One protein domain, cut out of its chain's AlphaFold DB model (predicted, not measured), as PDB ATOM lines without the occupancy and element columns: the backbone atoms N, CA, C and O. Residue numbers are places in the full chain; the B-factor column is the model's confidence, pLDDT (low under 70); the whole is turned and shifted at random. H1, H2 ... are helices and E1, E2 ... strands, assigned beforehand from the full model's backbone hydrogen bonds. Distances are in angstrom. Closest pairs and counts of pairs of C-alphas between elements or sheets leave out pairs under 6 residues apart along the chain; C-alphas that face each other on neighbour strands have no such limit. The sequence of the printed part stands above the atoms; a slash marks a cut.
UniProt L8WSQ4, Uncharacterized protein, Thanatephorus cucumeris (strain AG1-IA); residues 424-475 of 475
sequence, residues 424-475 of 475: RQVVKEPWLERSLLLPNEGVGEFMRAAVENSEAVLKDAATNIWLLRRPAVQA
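This is residues 424 to 475 of the 475 residues of an uncharacterized protein of Thanatephorus cucumeris (strain AG1-IA) (UniProt L8WSQ4). A small three-stranded sheet of E1, E3 and E2 has one helix, H2, over one face on the E2 side, standing up from the sheet, while the other face is bare of named helices. The short helix H1 sits off the sheet near the first residues of H2, and residues 469 to 475 run away from the sheet as a tail that makes much of the length. The printed part has 52 residues with two named helices and three named strands, in the order E1, H1, H2, E2, E3; the sheet's order is E1, E3, E2, all antiparallel, and the class is mixed, helices and strands. The whole is compact, with a radius of gyration of the C-alphas of 11.3 A, yet its outline is only just elongated, with spans of 37 by 24 by 18 A.

Strand E1, residues 425 to 427, begins at C-alpha 425 at (149.560, 170.339, 36.008) and is 6.9 A long. Helix H1, residues 430 to 435, measures 8.7 A. Helix H2, residues 443 to 452, begins at C-alpha 443 at (149.547, 173.370, 21.892) and is 14.1 A long. Strand E2, residues 456 to 460, measures 12.2 A. Strand E3, residues 465 to 468, is 9.8 A long and ends at C-alpha 468 at (153.577, 167.134, 33.651).

In the sheet, E1 and E2 are the edge strands and E3 is the inner one. E1 and E3 are antiparallel at 148 degrees, with N 426 and O 466 within hydrogen-bond range at 2.9 A. E2 and E3 form a hairpin, antiparallel at 153 degrees, with N 457 and O 467 at 2.8 A. H2 is on the sheet, over E2, at a height of 8.2 A over a local plane fitted to only just enough C-alphas, 6; its line rises 45 degrees and it stands up from the sheet. The closest C-alphas of H2 and E2 are those of Ala 450 and Ala 456, 5.5 A apart. E1, H1, H2 and E2 make a split strand-helix-strand unit, two strands running the same way with helices between them in the chain and E3 between them in the sheet; its crossover is right-handed. H1 is not on the sheet and is apart from E2 and E3. H1 and H2 are close but not clearly touching, the C-alphas of Glu 433 and Val 443 being closest at 6.0 A; they run the same way at a steep tilt of 66 degrees. In H1 and H2 every O i to N i+4 pair is within hydrogen-bond range.

The two C-alphas farthest apart, those of Asn 440 and Ala 475, the chain's last residue, are 37.2 A from each other. The printed part has no cut. The link from H1 to H2 is short, the other links are tight, and no link is long. The mean pLDDT of the printed part is 91.8, and residues 441 and 475 are under 70.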
ATOM      1  N   ARG A 424     153.173 171.149  37.999       96.38
ATOM      2  CA  ARG A 424     152.725 169.739  38.053       96.38
ATOM      3  C   ARG A 424     151.587 169.442  37.081       96.38
ATOM      4  O   ARG A 424     151.444 168.316  36.621       96.38
ATOM      5  N   GLN A 425     150.758 170.441  36.821       96.19
ATOM      6  CA  GLN A 425     149.560 170.339  36.008       96.19
ATOM      7  C   GLN A 425     149.453 171.608  35.176       96.19
ATOM      8  O   GLN A 425     149.725 172.696  35.689       96.19
ATOM      9  N   VAL A 426     149.055 171.461  33.919       94.94
ATOM     10  CA  VAL A 426     148.765 172.589  33.037       94.94
ATOM     11  C   VAL A 426     147.418 172.355  32.366       94.94
ATOM     12  O   VAL A 426     147.083 171.231  31.990       94.94
ATOM     13  N   VAL A 427     146.630 173.422  32.289       93.25
ATOM     14  CA  VAL A 427     145.372 173.498  31.541       93.25
ATOM     15  C   VAL A 427     145.682 174.185  30.213       93.25
ATOM     16  O   VAL A 427     146.643 174.957  30.154       93.25
ATOM     17  N   LYS A 428     144.919 173.908  29.148       84.44
ATOM     18  CA  LYS A 428     145.053 174.625  27.870       84.44
ATOM     19  C   LYS A 428     144.845 176.121  28.088       84.44
ATOM     20  O   LYS A 428     143.720 176.604  28.138       84.44
ATOM     21  N   GLU A 429     145.951 176.832  28.230       85.38
ATOM     22  CA  GLU A 429     145.970 178.230  28.614       85.38
ATOM     23  C   GLU A 429     146.843 179.024  27.639       85.38
ATOM     24  O   GLU A 429     147.972 178.605  27.359       85.38
ATOM     25  N   PRO A 430     146.401 180.221  27.205       90.06
ATOM     26  CA  PRO A 430     147.161 181.077  26.296       90.06
ATOM     27  C   PRO A 430     148.586 181.377  26.781       90.06
ATOM     28  O   PRO A 430     149.482 181.681  25.998       90.06
ATOM     29  N   TRP A 431     148.836 181.357  28.096       92.12
ATOM     30  CA  TRP A 431     150.182 181.590  28.629       92.12
ATOM     31  C   TRP A 431     151.169 180.473  28.265       92.12
ATOM     32  O   TRP A 431     152.346 180.780  28.073       92.12
ATOM     33  N   LEU A 432     150.722 179.216  28.148       93.38
ATOM     34  CA  LEU A 432     151.602 178.094  27.814       93.38
ATOM     35  C   LEU A 432     152.068 178.202  26.362       93.38
ATOM     36  O   LEU A 432     153.260 178.067  26.095       93.38
ATOM     37  N   GLU A 433     151.146 178.516  25.450       93.19
ATOM     38  CA  GLU A 433     151.434 178.691  24.019       93.19
ATOM     39  C   GLU A 433     152.493 179.783  23.825       93.19
ATOM     40  O   GLU A 433     153.524 179.566  23.186       93.19
ATOM     41  N   ARG A 434     152.292 180.917  24.510       92.81
ATOM     42  CA  ARG A 434     153.199 182.072  24.486       92.81
ATOM     43  C   ARG A 434     154.554 181.762  25.133       92.81
ATOM     44  O   ARG A 434     155.586 182.209  24.646       92.81
ATOM     45  N   SER A 435     154.579 180.955  26.194       93.38
ATOM     46  CA  SER A 435     155.825 180.558  26.877       93.38
ATOM     47  C   SER A 435     156.660 179.562  26.072       93.38
ATOM     48  O   SER A 435     157.884 179.570  26.171       93.38
ATOM     49  N   LEU A 436     156.006 178.707  25.282       95.19
ATOM     50  CA  LEU A 436     156.646 177.700  24.436       95.19
ATOM     51  C   LEU A 436     156.857 178.164  22.991       95.19
ATOM     52  O   LEU A 436     157.329 177.378  22.166       95.19
ATOM     53  N   LEU A 437     156.532 179.423  22.680       95.56
ATOM     54  CA  LEU A 437     156.664 179.990  21.336       95.56
ATOM     55  C   LEU A 437     155.936 179.132  20.293       95.56
ATOM     56  O   LEU A 437     156.424 178.955  19.172       95.56
ATOM     57  N   LEU A 438     154.810 178.535  20.679       93.38
ATOM     58  CA  LEU A 438     154.021 177.697  19.789       93.38
ATOM     59  C   LEU A 438     153.219 178.599  18.841       93.38
ATOM     60  O   LEU A 438     152.789 179.676  19.257       93.38
ATOM     61  N   PRO A 439     153.049 178.210  17.568       86.81
ATOM     62  CA  PRO A 439     152.077 178.867  16.700       86.81
ATOM     63  C   PRO A 439     150.663 178.690  17.282       86.81
ATOM     64  O   PRO A 439     150.438 177.767  18.069       86.81
ATOM     65  N   ASN A 440     149.723 179.561  16.895       75.50
ATOM     66  CA  ASN A 440     148.382 179.711  17.497       75.50
ATOM     67  C   ASN A 440     147.555 178.412  17.613       75.50
ATOM     68  O   ASN A 440     146.591 178.361  18.370       75.50
ATOM     69  N   GLU A 441     147.920 177.352  16.893       65.00
ATOM     70  CA  GLU A 441     147.174 176.089  16.849       65.00
ATOM     71  C   GLU A 441     147.936 174.913  17.497       65.00
ATOM     72  O   GLU A 441     147.396 173.824  17.698       65.00
ATOM     73  N   GLY A 442     149.189 175.135  17.911       84.94
ATOM     74  CA  GLY A 442     150.162 174.065  18.138       84.94
ATOM     75  C   GLY A 442     150.173 173.416  19.522       84.94
ATOM     76  O   GLY A 442     150.903 172.448  19.725       84.94
ATOM     77  N   VAL A 443     149.412 173.897  20.513       92.75
ATOM     78  CA  VAL A 443     149.547 173.370  21.892       92.75
ATOM     79  C   VAL A 443     148.969 171.977  22.046       92.75
ATOM     80  O   VAL A 443     149.565 171.144  22.724       92.75
ATOM     81  N   GLY A 444     147.850 171.683  21.385       92.50
ATOM     82  CA  GLY A 444     147.279 170.337  21.410       92.50
ATOM     83  C   GLY A 444     148.208 169.305  20.767       92.50
ATOM     84  O   GLY A 444     148.371 168.210  21.295       92.50
ATOM     85  N   GLU A 445     148.836 169.651  19.645       92.94
ATOM     86  CA  GLU A 445     149.830 168.811  18.960       92.94
ATOM     87  C   GLU A 445     151.093 168.630  19.789       92.94
ATOM     88  O   GLU A 445     151.529 167.503  20.017       92.94
ATOM     89  N   PHE A 446     151.625 169.727  20.324       94.75
ATOM     90  CA  PHE A 446     152.794 169.690  21.188       94.75
ATOM     91  C   PHE A 446     152.556 168.816  22.427       94.75
ATOM     92  O   PHE A 446     153.392 167.983  22.769       94.75
ATOM     93  N   MET A 447     151.402 168.959  23.084       95.81
ATOM     94  CA  MET A 447     151.068 168.156  24.261       95.81
ATOM     95  C   MET A 447     150.817 166.687  23.914       95.81
ATOM     96  O   MET A 447     151.169 165.825  24.716       95.81
ATOM     97  N   ARG A 448     150.270 166.377  22.729       94.50
ATOM     98  CA  ARG A 448     150.181 164.993  22.230       94.50
ATOM     99  C   ARG A 448     151.570 164.376  22.068       94.50
ATOM    100  O   ARG A 448     151.827 163.338  22.673       94.50
ATOM    101  N   ALA A 449     152.488 165.065  21.391       95.19
ATOM    102  CA  ALA A 449     153.876 164.619  21.256       95.19
ATOM    103  C   ALA A 449     154.577 164.478  22.624       95.19
ATOM    104  O   ALA A 449     155.321 163.530  22.862       95.19
ATOM    105  N   ALA A 450     154.310 165.379  23.575       96.00
ATOM    106  CA  ALA A 450     154.844 165.273  24.934       96.00
ATOM    107  C   ALA A 450     154.294 164.055  25.703       96.00
ATOM    108  O   ALA A 450     155.005 163.477  26.528       96.00
ATOM    109  N   VAL A 451     153.044 163.650  25.456       96.50
ATOM    110  CA  VAL A 451     152.464 162.417  26.016       96.50
ATOM    111  C   VAL A 451     153.113 161.182  25.392       96.50
ATOM    112  O   VAL A 451     153.505 160.277  26.129       96.50
ATOM    113  N   GLU A 452     153.297 161.168  24.070       96.50
ATOM    114  CA  GLU A 452     153.998 160.095  23.347       96.50
ATOM    115  C   GLU A 452     155.435 159.917  23.861       96.50
ATOM    116  O   GLU A 452     155.864 158.803  24.157       96.50
ATOM    117  N   ASN A 453     156.135 161.027  24.111       96.12
ATOM    118  CA  ASN A 453     157.477 161.048  24.698       96.12
ATOM    119  C   ASN A 453     157.505 160.772  26.213       96.12
ATOM    120  O   ASN A 453     158.554 160.890  26.848       96.12
ATOM    121  N   SER A 454     156.372 160.408  26.826       96.88
ATOM    122  CA  SER A 454     156.267 160.132  28.263       96.88
ATOM    123  C   SER A 454     156.666 161.308  29.169       96.88
ATOM    124  O   SER A 454     157.006 161.101  30.338       96.88
ATOM    125  N   GLU A 455     156.584 162.541  28.670       96.75
ATOM    126  CA  GLU A 455     156.874 163.778  29.405       96.75
ATOM    127  C   GLU A 455     155.622 164.401  30.044       96.75
ATOM    128  O   GLU A 455     155.728 165.158  31.014       96.75
ATOM    129  N   ALA A 456     154.436 164.062  29.537       97.31
ATOM    130  CA  ALA A 456     153.139 164.477  30.064       97.31
ATOM    131  C   ALA A 456     152.143 163.302  30.088       97.31
ATOM    132  O   ALA A 456     152.357 162.271  29.458       97.31
ATOM    133  N   VAL A 457     151.051 163.442  30.840       97.44
ATOM    134  CA  VAL A 457     149.932 162.487  30.882       97.44
ATOM    135  C   VAL A 457     148.627 163.263  30.765       97.44
ATOM    136  O   VAL A 457     148.422 164.230  31.498       97.44
ATOM    137  N   LEU A 458     147.736 162.844  29.869       96.94
ATOM    138  CA  LEU A 458     146.394 163.415  29.778       96.94
ATOM    139  C   LEU A 458     145.568 162.959  30.989       96.94
ATOM    140  O   LEU A 458     145.377 161.762  31.192       96.94
ATOM    141  N   LYS A 459     145.115 163.908  31.813       96.69
ATOM    142  CA  LYS A 459     144.283 163.628  32.994       96.69
ATOM    143  C   LYS A 459     142.804 163.603  32.637       96.69
ATOM    144  O   LYS A 459     142.076 162.744  33.117       96.69
ATOM    145  N   ASP A 460     142.379 164.571  31.834       94.12
ATOM    146  CA  ASP A 460     140.998 164.722  31.395       94.12
ATOM    147  C   ASP A 460     140.980 165.324  29.984       94.12
ATOM    148  O   ASP A 460     141.518 166.411  29.746       94.12
ATOM    149  N   ALA A 461     140.383 164.581  29.051       91.00
ATOM    150  CA  ALA A 461     140.254 164.971  27.655       91.00
ATOM    151  C   ALA A 461     139.243 166.111  27.462       91.00
ATOM    152  O   ALA A 461     139.428 166.935  26.571       91.00
ATOM    153  N   ALA A 462     138.206 166.195  28.304       92.75
ATOM    154  CA  ALA A 462     137.160 167.208  28.167       92.75
ATOM    155  C   ALA A 462     137.678 168.606  28.524       92.75
ATOM    156  O   ALA A 462     137.357 169.592  27.865       92.75
ATOM    157  N   THR A 463     138.522 168.688  29.552       91.19
ATOM    158  CA  THR A 463     139.062 169.954  30.065       91.19
ATOM    159  C   THR A 463     140.462 170.279  29.544       91.19
ATOM    160  O   THR A 463     141.006 171.326  29.891       91.19
ATOM    161  N   ASN A 464     141.047 169.421  28.695       92.81
ATOM    162  CA  ASN A 464     142.424 169.552  28.208       92.81
ATOM    163  C   ASN A 464     143.410 169.787  29.363       92.81
ATOM    164  O   ASN A 464     144.182 170.749  29.379       92.81
ATOM    165  N   ILE A 465     143.327 168.923  30.374       95.44
ATOM    166  CA  ILE A 465     144.206 168.972  31.537       95.44
ATOM    167  C   ILE A 465     145.306 167.932  31.377       95.44
ATOM    168  O   ILE A 465     145.039 166.730  31.286       95.44
ATOM    169  N   TRP A 466     146.553 168.387  31.462       96.62
ATOM    170  CA  TRP A 466     147.730 167.530  31.408       96.62
ATOM    171  C   TRP A 466     148.513 167.573  32.718       96.62
ATOM    172  O   TRP A 466     148.733 168.633  33.306       96.62
ATOM    173  N   LEU A 467     148.962 166.405  33.168       97.31
ATOM    174  CA  LEU A 467     149.911 166.242  34.265       97.31
ATOM    175  C   LEU A 467     151.322 166.175  33.688       97.31
ATOM    176  O   LEU A 467     151.621 165.304  32.872       97.31
ATOM    177  N   LEU A 468     152.195 167.084  34.114       97.19
ATOM    178  CA  LEU A 468     153.577 167.134  33.651       97.19
ATOM    179  C   LEU A 468     154.445 166.209  34.502       97.19
ATOM    180  O   LEU A 468     154.444 166.286  35.735       97.19
ATOM    181  N   ARG A 469     155.218 165.342  33.847       96.88
ATOM    182  CA  ARG A 469     156.202 164.500  34.525       96.88
ATOM    183  C   ARG A 469     157.491 165.290  34.704       96.88
ATOM    184  O   ARG A 469     158.019 165.890  33.762       96.88
ATOM    185  N   ARG A 470     158.014 165.277  35.930       94.31
ATOM    186  CA  ARG A 470     159.303 165.907  36.227       94.31
ATOM    187  C   ARG A 470     160.399 165.223  35.406       94.31
ATOM    188  O   ARG A 470     160.365 163.999  35.282       94.31
ATOM    189  N   PRO A 471     161.359 165.980  34.849       90.25
ATOM    190  CA  PRO A 471     162.519 165.376  34.213       90.25
ATOM    191  C   PRO A 471     163.216 164.465  35.228       90.25
ATOM    192  O   PRO A 471     163.411 164.860  36.381       90.25
ATOM    193  N   ALA A 472     163.532 163.235  34.818       87.62
ATOM    194  CA  ALA A 472     164.289 162.320  35.656       87.62
ATOM    195  C   ALA A 472     165.618 162.997  36.004       87.62
ATOM    196  O   ALA A 472     166.360 163.417  35.114       87.62
ATOM    197  N   VAL A 473     165.894 163.154  37.297       85.50
ATOM    198  CA  VAL A 473     167.200 163.631  37.743       85.50
ATOM    199  C   VAL A 473     168.170 162.499  37.428       85.50
ATOM    200  O   VAL A 473     168.143 161.470  38.097       85.50
ATOM    201  N   GLN A 474     168.956 162.646  36.359       75.31
ATOM    202  CA  GLN A 474     170.099 161.768  36.121       75.31
ATOM    203  C   GLN A 474     171.045 161.962  37.311       75.31
ATOM    204  O   GLN A 474     171.546 163.070  37.517       75.31
ATOM    205  N   ALA A 475     171.139 160.927  38.148       66.56
ATOM    206  CA  ALA A 475     171.906 160.926  39.391       66.56
ATOM    207  C   ALA A 475     173.415 160.918  39.130       66.56
ATOM    208  O   ALA A 475     173.836 160.260  38.149       66.56
TER     209      ALA A 475